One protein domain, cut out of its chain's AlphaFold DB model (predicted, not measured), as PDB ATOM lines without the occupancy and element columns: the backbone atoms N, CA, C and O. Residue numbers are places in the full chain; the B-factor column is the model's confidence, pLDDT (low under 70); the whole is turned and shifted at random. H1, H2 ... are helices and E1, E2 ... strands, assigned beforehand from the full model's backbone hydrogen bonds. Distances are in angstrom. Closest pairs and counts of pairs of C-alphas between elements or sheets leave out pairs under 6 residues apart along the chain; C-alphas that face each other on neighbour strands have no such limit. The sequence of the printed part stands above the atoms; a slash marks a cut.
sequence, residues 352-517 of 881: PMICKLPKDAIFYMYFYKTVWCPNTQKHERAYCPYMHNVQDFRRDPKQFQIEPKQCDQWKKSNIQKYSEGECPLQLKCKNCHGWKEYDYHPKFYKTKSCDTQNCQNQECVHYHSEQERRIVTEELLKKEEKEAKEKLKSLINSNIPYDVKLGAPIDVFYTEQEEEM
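AT A GLANCE: This is residues 352 to 517 of the 881 residues of the protein "Zinc finger CCCH type domain protein" of Tetrahymena thermophila (strain SB210) (UniProt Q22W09). Little regular structure: a core of winding loops holds the short H1 and H3, the longer H4 packs on H1 along one side, and H5 lies at the far end, where residues 512 to 517 stick out. The 166 printed residues, with H1, E1, H2, H3, H4, H5 in order, are mostly helix by class, only 47 being in named elements. The whole is compact, radius of gyration of the C-alphas 16.4 A, spanning 53 by 41 by 38 A.

HOW THE PARTS SIT: H1, residues 361 to 366, touches H4, residues 474 to 489, through residues 480 to 484 of H4 alone, about perpendicular at 77 degrees; the closest C-alphas, of Ile 362 and Ala 484, are 6.2 A apart. E1, residues 403 to 406, pairs with no named strand; its closest C-alpha to H3, residues 435 to 439, is Pro 404, 5.1 A from that of Tyr 438. H2, residues 418 to 421, touches H5, residues 506 to 517, through Asp 507 and Val 508 alone; the closest C-alphas, of Ser 419 and Val 508, are 6.1 A apart. Every O i to N i+4 pair is within hydrogen-bond range in H1, H3 and H4, 4 of 8 in H5; H2 is too short for one.

IN THESE COORDINATES: H1 begins at C-alpha 361 (36.979, -139.276, 40.795). H4 measures 22.6 A and H5 17.7 A, ending at C-alpha 517 (9.654, -116.864, 20.036).

THE WHOLE: The C-alphas farthest apart, of Asn 454 and Met 517, are 55.4 A apart. The printed part has no cut, and its five links are long. Residues 493 to 503 and 505 to 517 have pLDDT under 70.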
ATOM      1  N   PRO A 352      18.418-135.356  40.039       89.75
ATOM      2  CA  PRO A 352      19.172-136.569  40.335       89.75
ATOM      3  C   PRO A 352      19.846-136.513  41.707       89.75
ATOM      4  O   PRO A 352      20.526-135.541  42.047       89.75
ATOM      5  N   MET A 353      19.700-137.587  42.482       91.69
ATOM      6  CA  MET A 353      20.167-137.667  43.870       91.69
ATOM      7  C   MET A 353      21.682-137.928  43.979       91.69
ATOM      8  O   MET A 353      22.127-138.861  44.644       91.69
ATOM      9  N   ILE A 354      22.496-137.075  43.346       93.56
ATOM     10  CA  ILE A 354      23.965-137.193  43.243       93.56
ATOM     11  C   ILE A 354      24.687-137.217  44.600       93.56
ATOM     12  O   ILE A 354      25.831-137.668  44.699       93.56
ATOM     13  N   CYS A 355      24.023-136.787  45.677       93.38
ATOM     14  CA  CYS A 355      24.519-136.993  47.036       93.38
ATOM     15  C   CYS A 355      24.735-138.480  47.368       93.38
ATOM     16  O   CYS A 355      25.716-138.773  48.048       93.38
ATOM     17  N   LYS A 356      23.908-139.391  46.835       93.50
ATOM     18  CA  LYS A 356      23.990-140.847  47.051       93.50
ATOM     19  C   LYS A 356      25.133-141.543  46.305       93.50
ATOM     20  O   LYS A 356      25.461-142.671  46.649       93.50
ATOM     21  N   LEU A 357      25.738-140.904  45.298       94.69
ATOM     22  CA  LEU A 357      26.866-141.499  44.573       94.69
ATOM     23  C   LEU A 357      28.106-141.637  45.476       94.69
ATOM     24  O   LEU A 357      28.328-140.763  46.325       94.69
ATOM     25  N   PRO A 358      28.957-142.660  45.271       94.56
ATOM     26  CA  PRO A 358      30.292-142.690  45.869       94.56
ATOM     27  C   PRO A 358      31.061-141.411  45.516       94.56
ATOM     28  O   PRO A 358      30.929-140.883  44.414       94.56
ATOM     29  N   LYS A 359      31.852-140.884  46.455       93.50
ATOM     30  CA  LYS A 359      32.621-139.638  46.278       93.50
ATOM     31  C   LYS A 359      33.990-139.932  45.661       93.50
ATOM     32  O   LYS A 359      35.031-139.651  46.244       93.50
ATOM     33  N   ASP A 360      33.953-140.572  44.497       93.62
ATOM     34  CA  ASP A 360      35.119-140.964  43.706       93.62
ATOM     35  C   ASP A 360      35.488-139.912  42.640       93.62
ATOM     36  O   ASP A 360      34.842-138.868  42.507       93.62
ATOM     37  N   ALA A 361      36.544-140.176  41.863       94.06
ATOM     38  CA  ALA A 361      36.979-139.276  40.795       94.06
ATOM     39  C   ALA A 361      35.864-139.005  39.765       94.06
ATOM     40  O   ALA A 361      35.697-137.866  39.335       94.06
ATOM     41  N   ILE A 362      35.055-140.013  39.414       96.38
ATOM     42  CA  ILE A 362      33.937-139.867  38.469       96.38
ATOM     43  C   ILE A 362      32.889-138.904  39.032       96.38
ATOM     44  O   ILE A 362      32.412-138.019  38.318       96.38
ATOM     45  N   PHE A 363      32.566-139.014  40.324       96.56
ATOM     46  CA  PHE A 363      31.690-138.061  41.000       96.56
ATOM     47  C   PHE A 363      32.221-136.620  40.896       96.56
ATOM     48  O   PHE A 363      31.494-135.724  40.452       96.56
ATOM     49  N   TYR A 364      33.490-136.393  41.239       95.81
ATOM     50  CA  TYR A 364      34.088-135.056  41.204       95.81
ATOM     51  C   TYR A 364      34.204-134.480  39.784       95.81
ATOM     52  O   TYR A 364      33.988-133.284  39.593       95.81
ATOM     53  N   MET A 365      34.462-135.316  38.776       95.75
ATOM     54  CA  MET A 365      34.595-134.887  37.377       95.75
ATOM     55  C   MET A 365      33.258-134.707  36.643       95.75
ATOM     56  O   MET A 365      33.178-133.881  35.732       95.75
ATOM     57  N   TYR A 366      32.194-135.426  37.012       95.50
ATOM     58  CA  TYR A 366      30.962-135.480  36.206       95.50
ATOM     59  C   TYR A 366      29.664-135.128  36.948       95.50
ATOM     60  O   TYR A 366      28.618-135.057  36.300       95.50
ATOM     61  N   PHE A 367      29.702-134.895  38.263       95.00
ATOM     62  CA  PHE A 367      28.499-134.622  39.069       95.00
ATOM     63  C   PHE A 367      28.664-133.495  40.097       95.00
ATOM     64  O   PHE A 367      27.687-132.828  40.436       95.00
ATOM     65  N   TYR A 368      29.875-133.254  40.605       95.38
ATOM     66  CA  TYR A 368      30.096-132.217  41.613       95.38
ATOM     67  C   TYR A 368      29.667-130.826  41.113       95.38
ATOM     68  O   TYR A 368      30.137-130.336  40.085       95.38
ATOM     69  N   LYS A 369      28.739-130.211  41.858       94.12
ATOM     70  CA  LYS A 369      28.096-128.915  41.597       94.12
ATOM     71  C   LYS A 369      27.397-128.765  40.226       94.12
ATOM     72  O   LYS A 369      27.090-127.638  39.831       94.12
ATOM     73  N   THR A 370      27.090-129.859  39.517       92.62
ATOM     74  CA  THR A 370      26.442-129.774  38.189       92.62
ATOM     75  C   THR A 370      24.937-129.514  38.233       92.62
ATOM     76  O   THR A 370      24.384-129.024  37.251       92.62
ATOM     77  N   VAL A 371      24.270-129.781  39.363       91.31
ATOM     78  CA  VAL A 371      22.824-129.551  39.538       91.31
ATOM     79  C   VAL A 371      22.485-128.796  40.833       91.31
ATOM     80  O   VAL A 371      23.187-128.909  41.846       91.31
ATOM     81  N   TRP A 372      21.404-128.005  40.796       91.50
ATOM     82  CA  TRP A 372      20.829-127.268  41.933       91.50
ATOM     83  C   TRP A 372      20.553-128.165  43.138       91.50
ATOM     84  O   TRP A 372      20.097-129.296  43.000       91.50
ATOM     85  N   CYS A 373      20.727-127.618  44.343       94.25
ATOM     86  CA  CYS A 373      20.390-128.346  45.561       94.25
ATOM     87  C   CYS A 373      18.866-128.564  45.710       94.25
ATOM     88  O   CYS A 373      18.123-127.574  45.786       94.25
ATOM     89  N   PRO A 374      18.391-129.825  45.828       93.94
ATOM     90  CA  PRO A 374      16.981-130.126  46.074       93.94
ATOM     91  C   PRO A 374      16.565-129.867  47.531       93.94
ATOM     92  O   PRO A 374      15.375-129.773  47.822       93.94
ATOM     93  N   ASN A 375      17.519-129.743  48.462       93.12
ATOM     94  CA  ASN A 375      17.226-129.492  49.871       93.12
ATOM     95  C   ASN A 375      16.783-128.034  50.099       93.12
ATOM     96  O   ASN A 375      17.487-127.088  49.735       93.12
ATOM     97  N   THR A 376      15.622-127.861  50.725       90.00
ATOM     98  CA  THR A 376      15.083-126.575  51.196       90.00
ATOM     99  C   THR A 376      15.705-126.131  52.516       90.00
ATOM    100  O   THR A 376      15.994-124.946  52.682       90.00
ATOM    101  N   GLN A 377      15.978-127.078  53.415       88.19
ATOM    102  CA  GLN A 377      16.461-126.793  54.762       88.19
ATOM    103  C   GLN A 377      17.896-126.253  54.759       88.19
ATOM    104  O   GLN A 377      18.721-126.597  53.905       88.19
ATOM    105  N   LYS A 378      18.224-125.432  55.764       90.12
ATOM    106  CA  LYS A 378      19.587-124.928  55.988       90.12
ATOM    107  C   LYS A 378      20.556-126.090  56.231       90.12
ATOM    108  O   LYS A 378      20.290-126.970  57.039       90.12
ATOM    109  N   HIS A 379      21.683-126.062  55.532       92.50
ATOM    110  CA  HIS A 379      22.777-127.026  55.626       92.50
ATOM    111  C   HIS A 379      24.073-126.341  55.177       92.50
ATOM    112  O   HIS A 379      24.016-125.294  54.521       92.50
ATOM    113  N   GLU A 380      25.227-126.919  55.511       92.94
ATOM    114  CA  GLU A 380      26.515-126.359  55.096       92.94
ATOM    115  C   GLU A 380      26.680-126.460  53.571       92.94
ATOM    116  O   GLU A 380      26.539-127.534  52.983       92.94
ATOM    117  N   ARG A 381      26.940-125.324  52.916       91.31
ATOM    118  CA  ARG A 381      27.022-125.211  51.452       91.31
ATOM    119  C   ARG A 381      28.397-125.584  50.914       91.31
ATOM    120  O   ARG A 381      28.472-126.044  49.773       91.31
ATOM    121  N   ALA A 382      29.449-125.430  51.724       87.88
ATOM    122  CA  ALA A 382      30.811-125.813  51.363       87.88
ATOM    123  C   ALA A 382      30.880-127.298  50.966       87.88
ATOM    124  O   ALA A 382      31.193-127.606  49.819       87.88
ATOM    125  N   TYR A 383      30.462-128.193  51.867       90.00
ATOM    126  CA  TYR A 383      30.490-129.654  51.674       90.00
ATOM    127  C   TYR A 383      29.320-130.214  50.853       90.00
ATOM    128  O   TYR A 383      29.253-131.411  50.579       90.00
ATOM    129  N   CYS A 384      28.334-129.390  50.496       94.12
ATOM    130  CA  CYS A 384      27.162-129.890  49.791       94.12
ATOM    131  C   CYS A 384      27.508-130.182  48.318       94.12
ATOM    132  O   CYS A 384      27.969-129.276  47.621       94.12
ATOM    133  N   PRO A 385      27.244-131.394  47.791       94.69
ATOM    134  CA  PRO A 385      27.637-131.784  46.431       94.69
ATOM    135  C   PRO A 385      26.902-131.016  45.320       94.69
ATOM    136  O   PRO A 385      27.311-131.069  44.163       94.69
ATOM    137  N   TYR A 386      25.828-130.309  45.670       95.00
ATOM    138  CA  TYR A 386      24.992-129.505  44.781       95.00
ATOM    139  C   TYR A 386      25.413-128.028  44.768       95.00
ATOM    140  O   TYR A 386      26.050-127.550  45.711       95.00
ATOM    141  N   MET A 387      24.999-127.283  43.739       92.94
ATOM    142  CA  MET A 387      25.172-125.824  43.680       92.94
ATOM    143  C   MET A 387      24.003-125.057  44.338       92.94
ATOM    144  O   MET A 387      22.870-125.548  44.424       92.94
ATOM    145  N   HIS A 388      24.291-123.836  44.815       91.06
ATOM    146  CA  HIS A 388      23.337-122.951  45.520       91.06
ATOM    147  C   HIS A 388      23.274-121.531  44.950       91.06
ATOM    148  O   HIS A 388      22.500-120.706  45.436       91.06
ATOM    149  N   ASN A 389      24.138-121.226  43.989       89.12
ATOM    150  CA  ASN A 389      24.321-119.935  43.339       89.12
ATOM    151  C   ASN A 389      25.101-120.165  42.036       89.12
ATOM    152  O   ASN A 389      25.631-121.249  41.797       89.12
ATOM    153  N   VAL A 390      25.185-119.133  41.204       87.31
ATOM    154  CA  VAL A 390      25.810-119.205  39.878       87.31
ATOM    155  C   VAL A 390      27.327-119.422  39.949       87.31
ATOM    156  O   VAL A 390      27.860-120.164  39.134       87.31
ATOM    157  N   GLN A 391      28.022-118.857  40.940       87.38
ATOM    158  CA  GLN A 391      29.465-119.054  41.161       87.38
ATOM    159  C   GLN A 391      29.816-120.480  41.624       87.38
ATOM    160  O   GLN A 391      30.974-120.912  41.558       87.38
ATOM    161  N   ASP A 392      28.829-121.213  42.132       88.38
ATOM    162  CA  ASP A 392      28.933-122.632  42.427       88.38
ATOM    163  C   ASP A 392      28.614-123.517  41.232       88.38
ATOM    164  O   ASP A 392      29.024-124.670  41.269       88.38
ATOM    165  N   PHE A 393      27.955-123.020  40.182       91.06
ATOM    166  CA  PHE A 393      27.647-123.850  39.023       91.06
ATOM    167  C   PHE A 393      28.907-124.388  38.346       91.06
ATOM    168  O   PHE A 393      29.923-123.703  38.202       91.06
ATOM    169  N   ARG A 394      28.785-125.622  37.873       92.62
ATOM    170  CA  ARG A 394      29.722-126.269  36.975       92.62
ATOM    171  C   ARG A 394      28.918-126.917  35.851       92.62
ATOM    172  O   ARG A 394      28.129-127.814  36.132       92.62
ATOM    173  N   ARG A 395      29.092-126.493  34.597       92.69
ATOM    174  CA  ARG A 395      28.463-127.177  33.455       92.69
ATOM    175  C   ARG A 395      28.865-128.645  33.437       92.69
ATOM    176  O   ARG A 395      30.003-128.994  33.742       92.69
ATOM    177  N   ASP A 396      27.913-129.502  33.091       91.56
ATOM    178  CA  ASP A 396      28.136-130.938  33.002       91.56
ATOM    179  C   ASP A 396      28.983-131.271  31.754       91.56
ATOM    180  O   ASP A 396      28.493-131.097  30.633       91.56
ATOM    181  N   PRO A 397      30.224-131.777  31.893       92.00
ATOM    182  CA  PRO A 397      31.069-132.084  30.741       92.00
ATOM    183  C   PRO A 397      30.554-133.264  29.896       92.00
ATOM    184  O   PRO A 397      31.065-133.481  28.806       92.00
ATOM    185  N   LYS A 398      29.524-134.005  30.347       88.62
ATOM    186  CA  LYS A 398      28.816-135.020  29.529       88.62
ATOM    187  C   LYS A 398      27.861-134.404  28.496       88.62
ATOM    188  O   LYS A 398      27.301-135.133  27.681       88.62
ATOM    189  N   GLN A 399      27.599-133.100  28.605       84.81
ATOM    190  CA  GLN A 399      26.581-132.361  27.848       84.81
ATOM    191  C   GLN A 399      27.199-131.151  27.139       84.81
ATOM    192  O   GLN A 399      26.942-130.907  25.963       84.81
ATOM    193  N   PHE A 400      28.047-130.406  27.849       86.38
ATOM    194  CA  PHE A 400      28.750-129.241  27.331       86.38
ATOM    195  C   PHE A 400      30.186-129.635  26.989       86.38
ATOM    196  O   PHE A 400      30.950-130.015  27.872       86.38
ATOM    197  N   GLN A 401      30.562-129.501  25.712       86.31
ATOM    198  CA  GLN A 401      31.934-129.699  25.223       86.31
ATOM    199  C   GLN A 401      32.850-128.549  25.679       86.31
ATOM    200  O   GLN A 401      33.280-127.715  24.876       86.31
ATOM    201  N   ILE A 402      33.085-128.473  26.987       93.50
ATOM    202  CA  ILE A 402      34.057-127.571  27.592       93.50
ATOM    203  C   ILE A 402      35.472-128.140  27.450       93.50
ATOM    204  O   ILE A 402      35.683-129.351  27.408       93.50
ATOM    205  N   GLU A 403      36.438-127.237  27.365       94.50
ATOM    206  CA  GLU A 403      37.870-127.502  27.369       94.50
ATOM    207  C   GLU A 403      38.510-126.855  28.609       94.50
ATOM    208  O   GLU A 403      38.003-125.839  29.108       94.50
ATOM    209  N   PRO A 404      39.653-127.371  29.107       94.75
ATOM    210  CA  PRO A 404      40.290-126.923  30.344       94.75
ATOM    211  C   PRO A 404      41.099-125.626  30.144       94.75
ATOM    212  O   PRO A 404      42.264-125.508  30.523       94.75
ATOM    213  N   LYS A 405      40.469-124.620  29.535       95.25
ATOM    214  CA  LYS A 405      40.960-123.250  29.375       95.25
ATOM    215  C   LYS A 405      39.955-122.313  30.039       95.25
ATOM    216  O   LYS A 405      38.760-122.437  29.799       95.25
ATOM    217  N   GLN A 406      40.408-121.367  30.863       95.38
ATOM    218  CA  GLN A 406      39.504-120.360  31.435       95.38
ATOM    219  C   GLN A 406      38.989-119.401  30.351       95.38
ATOM    220  O   GLN A 406      39.709-119.061  29.416       95.38
ATOM    221  N   CYS A 407      37.739-118.959  30.475       95.62
ATOM    222  CA  CYS A 407      37.158-117.967  29.581       95.62
ATOM    223  C   CYS A 407      37.599-116.553  29.976       95.62
ATOM    224  O   CYS A 407      37.279-116.072  31.064       95.62
ATOM    225  N   ASP A 408      38.291-115.874  29.063       94.38
ATOM    226  CA  ASP A 408      38.776-114.498  29.239       94.38
ATOM    227  C   ASP A 408      37.630-113.461  29.214       94.38
ATOM    228  O   ASP A 408      37.772-112.351  29.717       94.38
ATOM    229  N   GLN A 409      36.473-113.843  28.661       94.88
ATOM    230  CA  GLN A 409      35.243-113.042  28.584       94.88
ATOM    231  C   GLN A 409      34.278-113.295  29.761       94.88
ATOM    232  O   GLN A 409      33.181-112.746  29.762       94.88
ATOM    233  N   TRP A 410      34.623-114.158  30.726       93.62
ATOM    234  CA  TRP A 410      33.711-114.532  31.815       93.62
ATOM    235  C   TRP A 410      33.961-113.751  33.109       93.62
ATOM    236  O   TRP A 410      35.045-113.808  33.702       93.62
ATOM    237  N   LYS A 411      32.912-113.092  33.605       91.12
ATOM    238  CA  LYS A 411      32.916-112.326  34.853       91.12
ATOM    239  C   LYS A 411      32.963-113.242  36.077       91.12
ATOM    240  O   LYS A 411      31.976-113.854  36.476       91.12
ATOM    241  N   LYS A 412      34.126-113.306  36.728       82.56
ATOM    242  CA  LYS A 412      34.410-114.261  37.818       82.56
ATOM    243  C   LYS A 412      33.784-113.898  39.182       82.56
ATOM    244  O   LYS A 412      33.953-114.657  40.132       82.56
ATOM    245  N   SER A 413      33.096-112.760  39.316       85.38
ATOM    246  CA  SER A 413      32.579-112.252  40.600       85.38
ATOM    247  C   SER A 413      31.280-111.443  40.466       85.38
ATOM    248  O   SER A 413      30.943-110.940  39.399       85.38
ATOM    249  N   ASN A 414      30.550-111.312  41.581       86.44
ATOM    250  CA  ASN A 414      29.349-110.472  41.754       86.44
ATOM    251  C   ASN A 414      28.141-110.760  40.836       86.44
ATOM    252  O   ASN A 414      27.190-109.983  40.825       86.44
ATOM    253  N   ILE A 415      28.136-111.891  40.131       88.38
ATOM    254  CA  ILE A 415      26.992-112.387  39.353       88.38
ATOM    255  C   ILE A 415      25.928-113.034  40.257       88.38
ATOM    256  O   ILE A 415      26.254-113.758  41.195       88.38
ATOM    257  N   GLN A 416      24.646-112.788  39.996       87.12
ATOM    258  CA  GLN A 416      23.515-113.484  40.632       87.12
ATOM    259  C   GLN A 416      22.773-114.382  39.634       87.12
ATOM    260  O   GLN A 416      22.177-115.384  40.030       87.12
ATOM    261  N   LYS A 417      22.853-114.035  38.346       87.50
ATOM    262  CA  LYS A 417      22.409-114.819  37.189       87.50
ATOM    263  C   LYS A 417      23.624-115.212  36.345       87.50
ATOM    264  O   LYS A 417      24.607-114.479  36.306       87.50
ATOM    265  N   TYR A 418      23.580-116.347  35.662       87.69
ATOM    266  CA  TYR A 418      24.674-116.778  34.781       87.69
ATOM    267  C   TYR A 418      24.766-115.889  33.530       87.69
ATOM    268  O   TYR A 418      25.862-115.542  33.097       87.69
ATOM    269  N   SER A 419      23.627-115.390  33.052       86.00
ATOM    270  CA  SER A 419      23.522-114.318  32.049       86.00
ATOM    271  C   SER A 419      24.288-113.028  32.409       86.00
ATOM    272  O   SER A 419      24.750-112.330  31.509       86.00
ATOM    273  N   GLU A 420      24.509-112.729  33.696       90.00
ATOM    274  CA  GLU A 420      25.327-111.588  34.164       90.00
ATOM    275  C   GLU A 420      26.844-111.860  34.097       90.00
ATOM    276  O   GLU A 420      27.646-110.990  34.437       90.00
ATOM    277  N   GLY A 421      27.248-113.054  33.648       89.19
ATOM    278  CA  GLY A 421      28.634-113.486  33.467       89.19
ATOM    279  C   GLY A 421      29.370-112.886  32.266       89.19
ATOM    280  O   GLY A 421      30.515-113.258  32.028       89.19
ATOM    281  N   GLU A 422      28.735-111.973  31.524       89.62
ATOM    282  CA  GLU A 422      29.284-111.146  30.426       89.62
ATOM    283  C   GLU A 422      29.822-111.886  29.183       89.62
ATOM    284  O   GLU A 422      29.915-111.279  28.117       89.62
ATOM    285  N   CYS A 423      30.080-113.196  29.241       92.38
ATOM    286  CA  CYS A 423      30.516-113.963  28.076       92.38
ATOM    287  C   CYS A 423      29.383-114.097  27.034       92.38
ATOM    288  O   CYS A 423      28.367-114.739  27.329       92.38
ATOM    289  N   PRO A 424      29.560-113.613  25.787       90.69
ATOM    290  CA  PRO A 424      28.501-113.629  24.772       90.69
ATOM    291  C   PRO A 424      28.095-115.043  24.330       90.69
ATOM    292  O   PRO A 424      27.001-115.234  23.812       90.69
ATOM    293  N   LEU A 425      28.946-116.051  24.557       90.56
ATOM    294  CA  LEU A 425      28.664-117.444  24.201       90.56
ATOM    295  C   LEU A 425      27.899-118.222  25.291       90.56
ATOM    296  O   LEU A 425      27.485-119.349  25.036       90.56
ATOM    297  N   GLN A 426      27.701-117.667  26.493       88.69
ATOM    298  CA  GLN A 426      26.890-118.260  27.573       88.69
ATOM    299  C   GLN A 426      27.172-119.766  27.821       88.69
ATOM    300  O   GLN A 426      28.271-120.101  28.263       88.69
ATOM    301  N   LEU A 427      26.228-120.695  27.590       87.31
ATOM    302  CA  LEU A 427      26.491-122.148  27.711       87.31
ATOM    303  C   LEU A 427      27.349-122.698  26.564       87.31
ATOM    304  O   LEU A 427      28.150-123.604  26.791       87.31
ATOM    305  N   LYS A 428      27.195-122.132  25.361       89.31
ATOM    306  CA  LYS A 428      27.862-122.517  24.102       89.31
ATOM    307  C   LYS A 428      29.362-122.177  24.104       89.31
ATOM    308  O   LYS A 428      30.090-122.575  23.198       89.31
ATOM    309  N   CYS A 429      29.849-121.463  25.122       93.31
ATOM    310  CA  CYS A 429      31.268-121.186  25.311       93.31
ATOM    311  C   CYS A 429      32.055-122.472  25.600       93.31
ATOM    312  O   CYS A 429      31.864-123.085  26.649       93.31
ATOM    313  N   LYS A 430      33.011-122.848  24.744       95.06
ATOM    314  CA  LYS A 430      33.879-124.014  25.004       95.06
ATOM    315  C   LYS A 430      34.929-123.785  26.107       95.06
ATOM    316  O   LYS A 430      35.593-124.729  26.505       95.06
ATOM    317  N   ASN A 431      35.083-122.567  26.631       96.31
ATOM    318  CA  ASN A 431      36.020-122.267  27.721       96.31
ATOM    319  C   ASN A 431      35.318-122.301  29.094       96.31
ATOM    320  O   ASN A 431      34.150-121.930  29.213       96.31
ATOM    321  N   CYS A 432      36.049-122.681  30.142       95.56
ATOM    322  CA  CYS A 432      35.583-122.780  31.527       95.56
ATOM    323  C   CYS A 432      35.159-121.420  32.120       95.56
ATOM    324  O   CYS A 432      35.919-120.448  32.118       95.56
ATOM    325  N   HIS A 433      33.966-121.382  32.709       93.19
ATOM    326  CA  HIS A 433      33.286-120.242  33.335       93.19
ATOM    327  C   HIS A 433      33.468-120.227  34.865       93.19
ATOM    328  O   HIS A 433      32.590-119.866  35.644       93.19
ATOM    329  N   GLY A 434      34.656-120.624  35.319       90.25
ATOM    330  CA  GLY A 434      35.028-120.617  36.729       90.25
ATOM    331  C   GLY A 434      36.151-121.599  37.037       90.25
ATOM    332  O   GLY A 434      36.467-122.477  36.234       90.25
ATOM    333  N   TRP A 435      36.732-121.467  38.230       90.69
ATOM    334  CA  TRP A 435      37.753-122.395  38.721       90.69
ATOM    335  C   TRP A 435      37.194-123.820  38.859       90.69
ATOM    336  O   TRP A 435      37.830-124.771  38.424       90.69
ATOM    337  N   LYS A 436      35.940-123.976  39.314       91.81
ATOM    338  CA  LYS A 436      35.281-125.289  39.441       91.81
ATOM    339  C   LYS A 436      35.187-126.065  38.122       91.81
ATOM    340  O   LYS A 436      35.335-127.281  38.131       91.81
ATOM    341  N   GLU A 437      34.944-125.397  36.994       95.19
ATOM    342  CA  GLU A 437      34.944-126.063  35.681       95.19
ATOM    343  C   GLU A 437      36.359-126.446  35.232       95.19
ATOM    344  O   GLU A 437      36.535-127.527  34.681       95.19
ATOM    345  N   TYR A 438      37.354-125.600  35.519       95.25
ATOM    346  CA  TYR A 438      38.753-125.776  35.114       95.25
ATOM    347  C   TYR A 438      39.494-126.841  35.940       95.25
ATOM    348  O   TYR A 438      40.097-127.750  35.374       95.25
ATOM    349  N   ASP A 439      39.435-126.761  37.271       94.19
ATOM    350  CA  ASP A 439      40.179-127.653  38.165       94.19
ATOM    351  C   ASP A 439      39.571-129.062  38.161       94.19
ATOM    352  O   ASP A 439      40.276-130.054  37.984       94.19
ATOM    353  N   TYR A 440      38.242-129.165  38.279       95.81
ATOM    354  CA  TYR A 440      37.536-130.449  38.224       95.81
ATOM    355  C   TYR A 440      37.318-130.949  36.788       95.81
ATOM    356  O   TYR A 440      36.547-131.884  36.580       95.81
ATOM    357  N   HIS A 441      37.919-130.331  35.767       96.94
ATOM    358  CA  HIS A 441      37.754-130.766  34.380       96.94
ATOM    359  C   HIS A 441      38.222-132.226  34.214       96.94
ATOM    360  O   HIS A 441      39.307-132.541  34.707       96.94
ATOM    361  N   PRO A 442      37.515-133.117  33.484       96.94
ATOM    362  CA  PRO A 442      37.936-134.517  33.341       96.94
ATOM    363  C   PRO A 442      39.380-134.684  32.838       96.94
ATOM    364  O   PRO A 442      40.112-135.566  33.288       96.94
ATOM    365  N   LYS A 443      39.833-133.764  31.972       95.88
ATOM    366  CA  LYS A 443      41.218-133.714  31.470       95.88
ATOM    367  C   LYS A 443      42.272-133.240  32.498       95.88
ATOM    368  O   LYS A 443      43.441-133.536  32.296       95.88
ATOM    369  N   PHE A 444      41.906-132.496  33.555       95.69
ATOM    370  CA  PHE A 444      42.847-131.840  34.500       95.69
ATOM    371  C   PHE A 444      42.714-132.285  35.975       95.69
ATOM    372  O   PHE A 444      43.669-132.137  36.741       95.69
ATOM    373  N   TYR A 445      41.579-132.854  36.392       96.19
ATOM    374  CA  TYR A 445      41.379-133.337  37.762       96.19
ATOM    375  C   TYR A 445      42.444-134.385  38.132       96.19
ATOM    376  O   TYR A 445      42.633-135.366  37.408       96.19
ATOM    377  N   LYS A 446      43.154-134.180  39.249       95.56
ATOM    378  CA  LYS A 446      44.269-135.022  39.725       95.56
ATOM    379  C   LYS A 446      45.436-135.213  38.731       95.56
ATOM    380  O   LYS A 446      46.191-136.169  38.880       95.56
ATOM    381  N   THR A 447      45.654-134.321  37.754       95.62
ATOM    382  CA  THR A 447      46.825-134.416  36.840       95.62
ATOM    383  C   THR A 447      48.049-133.600  37.279       95.62
ATOM    384  O   THR A 447      49.144-133.809  36.756       95.62
ATOM    385  N   LYS A 448      47.890-132.701  38.262       94.75
ATOM    386  CA  LYS A 448      48.953-131.871  38.866       94.75
ATOM    387  C   LYS A 448      49.156-132.226  40.341       94.75
ATOM    388  O   LYS A 448      48.184-132.580  41.012       94.75
ATOM    389  N   SER A 449      50.392-132.106  40.823       95.75
ATOM    390  CA  SER A 449      50.767-132.278  42.230       95.75
ATOM    391  C   SER A 449      50.158-131.184  43.105       95.75
ATOM    392  O   SER A 449      49.915-130.071  42.640       95.75
ATOM    393  N   CYS A 450      49.902-131.484  44.378       95.69
ATOM    394  CA  CYS A 450      49.484-130.477  45.344       95.69
ATOM    395  C   CYS A 450      50.704-129.752  45.934       95.69
ATOM    396  O   CYS A 450      51.467-130.340  46.698       95.69
ATOM    397  N   ASP A 451      50.847-128.461  45.636       92.75
ATOM    398  CA  ASP A 451      51.945-127.627  46.155       92.75
ATOM    399  C   ASP A 451      51.754-127.221  47.639       92.75
ATOM    400  O   ASP A 451      52.622-126.594  48.254       92.75
ATOM    401  N   THR A 452      50.611-127.568  48.241       92.50
ATOM    402  CA  THR A 452      50.275-127.253  49.636       92.50
ATOM    403  C   THR A 452      50.888-128.275  50.592       92.50
ATOM    404  O   THR A 452      50.390-129.392  50.745       92.50
ATOM    405  N   GLN A 453      51.942-127.871  51.306       88.00
ATOM    406  CA  GLN A 453      52.520-128.667  52.394       88.00
ATOM    407  C   GLN A 453      51.459-129.012  53.450       88.00
ATOM    408  O   GLN A 453      50.722-128.139  53.904       88.00
ATOM    409  N   ASN A 454      51.405-130.283  53.860       87.75
ATOM    410  CA  ASN A 454      50.430-130.806  54.826       87.75
ATOM    411  C   ASN A 454      48.959-130.505  54.461       87.75
ATOM    412  O   ASN A 454      48.139-130.261  55.347       87.75
ATOM    413  N   CYS A 455      48.618-130.514  53.165       91.06
ATOM    414  CA  CYS A 455      47.250-130.332  52.680       91.06
ATOM    415  C   CYS A 455      46.268-131.289  53.383       91.06
ATOM    416  O   CYS A 455      46.309-132.500  53.186       91.06
ATOM    417  N   GLN A 456      45.356-130.738  54.189       86.94
ATOM    418  CA  GLN A 456      44.323-131.514  54.891       86.94
ATOM    419  C   GLN A 456      43.032-131.678  54.072       86.94
ATOM    420  O   GLN A 456      42.073-132.290  54.543       86.94
ATOM    421  N   ASN A 457      42.984-131.142  52.847       85.25
ATOM    422  CA  ASN A 457      41.822-131.287  51.980       85.25
ATOM    423  C   ASN A 457      41.797-132.693  51.358       85.25
ATOM    424  O   ASN A 457      42.454-132.954  50.350       85.25
ATOM    425  N   GLN A 458      40.999-133.588  51.941       77.12
ATOM    426  CA  GLN A 458      40.766-134.940  51.417       77.12
ATOM    427  C   GLN A 458      40.147-134.918  50.005       77.12
ATOM    428  O   GLN A 458      40.402-135.809  49.202       77.12
ATOM    429  N   GLU A 459      39.409-133.856  49.671       83.38
ATOM    430  CA  GLU A 459      38.797-133.611  48.359       83.38
ATOM    431  C   GLU A 459      39.705-132.763  47.437       83.38
ATOM    432  O   GLU A 459      39.231-132.167  46.467       83.38
ATOM    433  N   CYS A 460      41.014-132.652  47.724       91.25
ATOM    434  CA  CYS A 460      41.917-131.816  46.927       91.25
ATOM    435  C   CYS A 460      41.925-132.237  45.453       91.25
ATOM    436  O   CYS A 460      42.082-133.411  45.120       91.25
ATOM    437  N   VAL A 461      41.827-131.252  44.561       94.31
ATOM    438  CA  VAL A 461      41.797-131.453  43.105       94.31
ATOM    439  C   VAL A 461      43.168-131.845  42.533       94.31
ATOM    440  O   VAL A 461      43.273-132.332  41.408       94.31
ATOM    441  N   HIS A 462      44.231-131.661  43.311       95.56
ATOM    442  CA  HIS A 462      45.601-132.028  42.964       95.56
ATOM    443  C   HIS A 462      46.010-133.311  43.704       95.56
ATOM    444  O   HIS A 462      45.424-133.646  44.737       95.56
ATOM    445  N   TYR A 463      46.950-134.077  43.149       95.12
ATOM    446  CA  TYR A 463      47.391-135.345  43.740       95.12
ATOM    447  C   TYR A 463      48.426-135.111  44.848       95.12
ATOM    448  O   TYR A 463      49.307-134.262  44.702       95.12
ATOM    449  N   HIS A 464      48.344-135.866  45.947       93.12
ATOM    450  CA  HIS A 464      49.378-135.859  46.998       93.12
ATOM    451  C   HIS A 464      50.388-137.007  46.846       93.12
ATOM    452  O   HIS A 464      51.420-137.022  47.514       93.12
ATOM    453  N   SER A 465      50.107-137.962  45.960       91.62
ATOM    454  CA  SER A 465      50.938-139.129  45.667       91.62
ATOM    455  C   SER A 465      50.836-139.513  44.189       91.62
ATOM    456  O   SER A 465      49.808-139.279  43.555       91.62
ATOM    457  N   GLU A 466      51.856-140.177  43.636       93.06
ATOM    458  CA  GLU A 466      51.795-140.726  42.266       93.06
ATOM    459  C   GLU A 466      50.697-141.800  42.100       93.06
ATOM    460  O   GLU A 466      50.302-142.111  40.984       93.06
ATOM    461  N   GLN A 467      50.165-142.343  43.202       91.31
ATOM    462  CA  GLN A 467      49.034-143.280  43.212       91.31
ATOM    463  C   GLN A 467      47.684-142.576  42.980       91.31
ATOM    464  O   GLN A 467      46.763-143.167  42.426       91.31
ATOM    465  N   GLU A 468      47.565-141.304  43.377       91.75
ATOM    466  CA  GLU A 468      46.412-140.443  43.075       91.75
ATOM    467  C   GLU A 468      46.499-139.786  41.688       91.75
ATOM    468  O   GLU A 468      45.507-139.233  41.206       91.75
ATOM    469  N   ARG A 469      47.685-139.777  41.066       95.06
ATOM    470  CA  ARG A 469      47.961-139.042  39.828       95.06
ATOM    471  C   ARG A 469      47.235-139.669  38.637       95.06
ATOM    472  O   ARG A 469      47.573-140.760  38.183       95.06
ATOM    473  N   ARG A 470      46.291-138.930  38.052       94.50
ATOM    474  CA  ARG A 470      45.632-139.328  36.800       94.50
ATOM    475  C   ARG A 470      46.530-139.021  35.602       94.50
ATOM    476  O   ARG A 470      46.877-137.868  35.348       94.50
ATOM    477  N   ILE A 471      46.863-140.060  34.839       93.81
ATOM    478  CA  ILE A 471      47.413-139.952  33.483       93.81
ATOM    479  C   ILE A 471      46.225-140.076  32.529       93.81
ATOM    480  O   ILE A 471      45.610-141.134  32.434       93.81
ATOM    481  N   VAL A 472      45.861-138.977  31.872       95.31
ATOM    482  CA  VAL A 472      44.644-138.909  31.053       95.31
ATOM    483  C   VAL A 472      44.936-139.331  29.615       95.31
ATOM    484  O   VAL A 472      45.802-138.755  28.961       95.31
ATOM    485  N   THR A 473      44.165-140.296  29.116       96.56
ATOM    486  CA  THR A 473      44.114-140.694  27.702       96.56
ATOM    487  C   THR A 473      42.686-140.552  27.171       96.56
ATOM    488  O   THR A 473      41.726-140.583  27.940       96.56
ATOM    489  N   GLU A 474      42.523-140.431  25.852       95.06
ATOM    490  CA  GLU A 474      41.193-140.365  25.216       95.06
ATOM    491  C   GLU A 474      40.354-141.635  25.446       95.06
ATOM    492  O   GLU A 474      39.129-141.569  25.529       95.06
ATOM    493  N   GLU A 475      40.994-142.797  25.604       96.56
ATOM    494  CA  GLU A 475      40.317-144.041  25.984       96.56
ATOM    495  C   GLU A 475      39.801-143.984  27.431       96.56
ATOM    496  O   GLU A 475      38.641-144.319  27.688       96.56
ATOM    497  N   LEU A 476      40.629-143.497  28.367       95.69
ATOM    498  CA  LEU A 476      40.234-143.331  29.764       95.69
ATOM    499  C   LEU A 476      39.055-142.358  29.884       95.69
ATOM    500  O   LEU A 476      38.068-142.705  30.524       95.69
ATOM    501  N   LEU A 477      39.106-141.204  29.210       95.38
ATOM    502  CA  LEU A 477      38.014-140.221  29.219       95.38
ATOM    503  C   LEU A 477      36.690-140.822  28.730       95.38
ATOM    504  O   LEU A 477      35.660-140.643  29.377       95.38
ATOM    505  N   LYS A 478      36.710-141.582  27.627       95.75
ATOM    506  CA  LYS A 478      35.512-142.257  27.091       95.75
ATOM    507  C   LYS A 478      34.957-143.301  28.063       95.75
ATOM    508  O   LYS A 478      33.738-143.415  28.208       95.75
ATOM    509  N   LYS A 479      35.829-144.039  28.758       96.94
ATOM    510  CA  LYS A 479      35.443-145.008  29.794       96.94
ATOM    511  C   LYS A 479      34.834-144.320  31.022       96.94
ATOM    512  O   LYS A 479      33.756-144.715  31.458       96.94
ATOM    513  N   GLU A 480      35.494-143.291  31.548       96.69
ATOM    514  CA  GLU A 480      35.040-142.512  32.707       96.69
ATOM    515  C   GLU A 480      33.701-141.801  32.420       96.69
ATOM    516  O   GLU A 480      32.803-141.793  33.263       96.69
ATOM    517  N   GLU A 481      33.517-141.261  31.210       95.75
ATOM    518  CA  GLU A 481      32.261-140.636  30.784       95.75
ATOM    519  C   GLU A 481      31.126-141.661  30.615       95.75
ATOM    520  O   GLU A 481      29.986-141.387  31.004       95.75
ATOM    521  N   LYS A 482      31.418-142.860  30.087       95.75
ATOM    522  CA  LYS A 482      30.452-143.968  30.022       95.75
ATOM    523  C   LYS A 482      30.006-144.389  31.425       95.75
ATOM    524  O   LYS A 482      28.804-144.438  31.681       95.75
ATOM    525  N   GLU A 483      30.947-144.599  32.344       96.75
ATOM    526  CA  GLU A 483      30.646-144.928  33.743       96.75
ATOM    527  C   GLU A 483      29.815-143.818  34.412       96.75
ATOM    528  O   GLU A 483      28.863-144.090  35.143       96.75
ATOM    529  N   ALA A 484      30.101-142.546  34.110       95.31
ATOM    530  CA  ALA A 484      29.303-141.421  34.583       95.31
ATOM    531  C   ALA A 484      27.881-141.391  33.983       95.31
ATOM    532  O   ALA A 484      26.930-141.026  34.676       95.31
ATOM    533  N   LYS A 485      27.692-141.792  32.721       92.94
ATOM    534  CA  LYS A 485      26.358-141.948  32.111       92.94
ATOM    535  C   LYS A 485      25.582-143.106  32.755       92.94
ATOM    536  O   LYS A 485      24.385-142.968  32.996       92.94
ATOM    537  N   GLU A 486      26.249-144.201  33.106       93.44
ATOM    538  CA  GLU A 486      25.656-145.351  33.807       93.44
ATOM    539  C   GLU A 486      25.288-145.011  35.265       93.44
ATOM    540  O   GLU A 486      24.154-145.251  35.684       93.44
ATOM    541  N   LYS A 487      26.180-144.332  36.003       93.62
ATOM    542  CA  LYS A 487      25.914-143.765  37.340       93.62
ATOM    543  C   LYS A 487      24.779-142.734  37.345       93.62
ATOM    544  O   LYS A 487      24.085-142.610  38.346       93.62
ATOM    545  N   LEU A 488      24.566-141.990  36.254       90.06
ATOM    546  CA  LEU A 488      23.421-141.082  36.133       90.06
ATOM    547  C   LEU A 488      22.115-141.856  35.888       90.06
ATOM    548  O   LEU A 488      21.110-141.559  36.533       90.06
ATOM    549  N   LYS A 489      22.130-142.876  35.017       88.38
ATOM    550  CA  LYS A 489      20.962-143.738  34.755       88.38
ATOM    551  C   LYS A 489      20.440-144.423  36.025       88.38
ATOM    552  O   LYS A 489      19.230-144.516  36.183       88.38
ATOM    553  N   SER A 490      21.310-144.842  36.950       88.38
ATOM    554  CA  SER A 490      20.884-145.477  38.211       88.38
ATOM    555  C   SER A 490      20.290-144.516  39.256       88.38
ATOM    556  O   SER A 490      19.688-144.979  40.222       88.38
ATOM    557  N   LEU A 491      20.413-143.194  39.070       84.56
ATOM    558  CA  LEU A 491      19.778-142.180  39.928       84.56
ATOM    559  C   LEU A 491      18.395-141.732  39.438       84.56
ATOM    560  O   LEU A 491      17.665-141.101  40.202       84.56
ATOM    561  N   ILE A 492      18.061-141.975  38.168       73.75
ATOM    562  CA  ILE A 492      16.841-141.463  37.538       73.75
ATOM    563  C   ILE A 492      15.752-142.533  37.629       73.75
ATOM    564  O   ILE A 492      15.868-143.611  37.053       73.75
ATOM    565  N   ASN A 493      14.661-142.219  38.331       64.19
ATOM    566  CA  ASN A 493      13.456-143.045  38.315       64.19
ATOM    567  C   ASN A 493      12.891-143.067  36.884       64.19
ATOM    568  O   ASN A 493      12.524-142.020  36.353       64.19
ATOM    569  N   SER A 494      12.796-144.248  36.266       52.50
ATOM    570  CA  SER A 494      12.443-144.428  34.844       52.50
ATOM    571  C   SER A 494      11.075-143.864  34.432       52.50
ATOM    572  O   SER A 494      10.792-143.725  33.246       52.50
ATOM    573  N   ASN A 495      10.236-143.498  35.402       49.66
ATOM    574  CA  ASN A 495       8.954-142.826  35.195       49.66
ATOM    575  C   ASN A 495       9.076-141.311  34.914       49.66
ATOM    576  O   ASN A 495       8.060-140.673  34.635       49.66
ATOM    577  N   ILE A 496      10.274-140.720  35.025       52.84
ATOM    578  CA  ILE A 496      10.518-139.279  34.876       52.84
ATOM    579  C   ILE A 496      11.728-139.052  33.950       52.84
ATOM    580  O   ILE A 496      12.866-139.269  34.372       52.84
ATOM    581  N   PRO A 497      11.525-138.587  32.703       47.03
ATOM    582  CA  PRO A 497      12.625-138.203  31.825       47.03
ATOM    583  C   PRO A 497      13.433-137.040  32.415       47.03
ATOM    584  O   PRO A 497      12.893-135.965  32.679       47.03
ATOM    585  N   TYR A 498      14.738-137.245  32.599       55.09
ATOM    586  CA  TYR A 498      15.659-136.190  33.017       55.09
ATOM    587  C   TYR A 498      16.015-135.292  31.822       55.09
ATOM    588  O   TYR A 498      16.977-135.547  31.096       55.09
ATOM    589  N   ASP A 499      15.221-134.241  31.617       63.19
ATOM    590  CA  ASP A 499      15.599-133.105  30.773       63.19
ATOM    591  C   ASP A 499      16.885-132.461  31.326       63.19
ATOM    592  O   ASP A 499      16.974-132.133  32.508       63.19
ATOM    593  N   VAL A 500      17.863-132.229  30.450       54.38
ATOM    594  CA  VAL A 500      19.121-131.509  30.717       54.38
ATOM    595  C   VAL A 500      18.891-130.153  31.404       54.38
ATOM    596  O   VAL A 500      19.726-129.692  32.184       54.38
ATOM    597  N   LYS A 501      17.744-129.514  31.153       63.88
ATOM    598  CA  LYS A 501      17.362-128.226  31.744       63.88
ATOM    599  C   LYS A 501      16.965-128.334  33.231       63.88
ATOM    600  O   LYS A 501      16.897-127.311  33.920       63.88
ATOM    601  N   LEU A 502      16.756-129.543  33.768       63.56
ATOM    602  CA  LEU A 502      16.475-129.805  35.187       63.56
ATOM    603  C   LEU A 502      17.747-129.733  36.046       63.56
ATOM    604  O   LEU A 502      18.358-130.740  36.383       63.56
ATOM    605  N   GLY A 503      18.106-128.527  36.489       61.50
ATOM    606  CA  GLY A 503      19.103-128.345  37.552       61.50
ATOM    607  C   GLY A 503      20.285-127.437  37.218       61.50
ATOM    608  O   GLY A 503      21.025-127.094  38.134       61.50
ATOM    609  N   ALA A 504      20.436-126.969  35.980       72.50
ATOM    610  CA  ALA A 504      21.387-125.902  35.648       72.50
ATOM    611  C   ALA A 504      20.899-124.512  36.155       72.50
ATOM    612  O   ALA A 504      19.736-124.383  36.557       72.50
ATOM    613  N   PRO A 505      21.729-123.443  36.166       69.19
ATOM    614  CA  PRO A 505      21.280-122.077  36.413       69.19
ATOM    615  C   PRO A 505      20.232-121.744  35.374       69.19
ATOM    616  O   PRO A 505      20.461-121.817  34.170       69.19
ATOM    617  N   ILE A 506      19.028-121.485  35.854       68.31
ATOM    618  CA  ILE A 506      17.879-121.660  34.983       68.31
ATOM    619  C   ILE A 506      17.674-120.409  34.119       68.31
ATOM    620  O   ILE A 506      17.065-120.508  33.063       68.31
ATOM    621  N   ASP A 507      18.242-119.260  34.521       69.94
ATOM    622  CA  ASP A 507      18.233-117.982  33.788       69.94
ATOM    623  C   ASP A 507      18.877-118.048  32.391       69.94
ATOM    624  O   ASP A 507      18.725-117.118  31.604       69.94
ATOM    625  N   VAL A 508      19.546-119.155  32.065       62.69
ATOM    626  CA  VAL A 508      20.309-119.328  30.825       62.69
ATOM    627  C   VAL A 508      19.500-119.961  29.697       62.69
ATOM    628  O   VAL A 508      19.791-119.716  28.533       62.69
ATOM    629  N   PHE A 509      18.437-120.707  30.011       58.91
ATOM    630  CA  PHE A 509      17.533-121.261  28.991       58.91
ATOM    631  C   PHE A 509      16.506-120.239  28.475       58.91
ATOM    632  O   PHE A 509      15.649-120.579  27.667       58.91
ATOM    633  N   TYR A 510      16.582-118.994  28.952       58.69
ATOM    634  CA  TYR A 510      15.667-117.914  28.593       58.69
ATOM    635  C   TYR A 510      16.011-117.265  27.258       58.69
ATOM    636  O   TYR A 510      15.102-116.947  26.502       58.69
ATOM    637  N   THR A 511      17.299-117.054  26.967       49.00
ATOM    638  CA  THR A 511      17.716-116.293  25.778       49.00
ATOM    639  C   THR A 511      17.347-117.037  24.501       49.00
ATOM    640  O   THR A 511      16.750-116.447  23.615       49.00
ATOM    641  N   GLU A 512      17.585-118.350  24.460       48.38
ATOM    642  CA  GLU A 512      17.219-119.204  23.321       48.38
ATOM    643  C   GLU A 512      15.701-119.198  23.085       48.38
ATOM    644  O   GLU A 512      15.251-118.986  21.964       48.38
ATOM    645  N   GLN A 513      14.901-119.321  24.150       48.28
ATOM    646  CA  GLN A 513      13.440-119.308  24.050       48.28
ATOM    647  C   GLN A 513      12.873-117.933  23.659       48.28
ATOM    648  O   GLN A 513      11.954-117.864  22.844       48.28
ATOM    649  N   GLU A 514      13.393-116.832  24.210       53.47
ATOM    650  CA  GLU A 514      12.968-115.485  23.809       53.47
ATOM    651  C   GLU A 514      13.423-115.166  22.366       53.47
ATOM    652  O   GLU A 514      12.648-114.576  21.615       53.47
ATOM    653  N   GLU A 515      14.600-115.615  21.917       51.62
ATOM    654  CA  GLU A 515      15.053-115.499  20.518       51.62
ATOM    655  C   GLU A 515      14.168-116.308  19.551       51.62
ATOM    656  O   GLU A 515      13.664-115.751  18.573       51.62
ATOM    657  N   GLU A 516      13.904-117.586  19.840       51.59
ATOM    658  CA  GLU A 516      13.035-118.457  19.034       51.59
ATOM    659  C   GLU A 516      11.601-117.904  18.929       51.59
ATOM    660  O   GLU A 516      11.042-117.832  17.829       51.59
ATOM    661  N   MET A 517      11.011-117.436  20.037       52.12
ATOM    662  CA  MET A 517       9.654-116.864  20.036       52.12
ATOM    663  C   MET A 517       9.574-115.503  19.329       52.12
ATOM    664  O   MET A 517       8.593-115.238  18.624       52.12
TER     665      MET A 517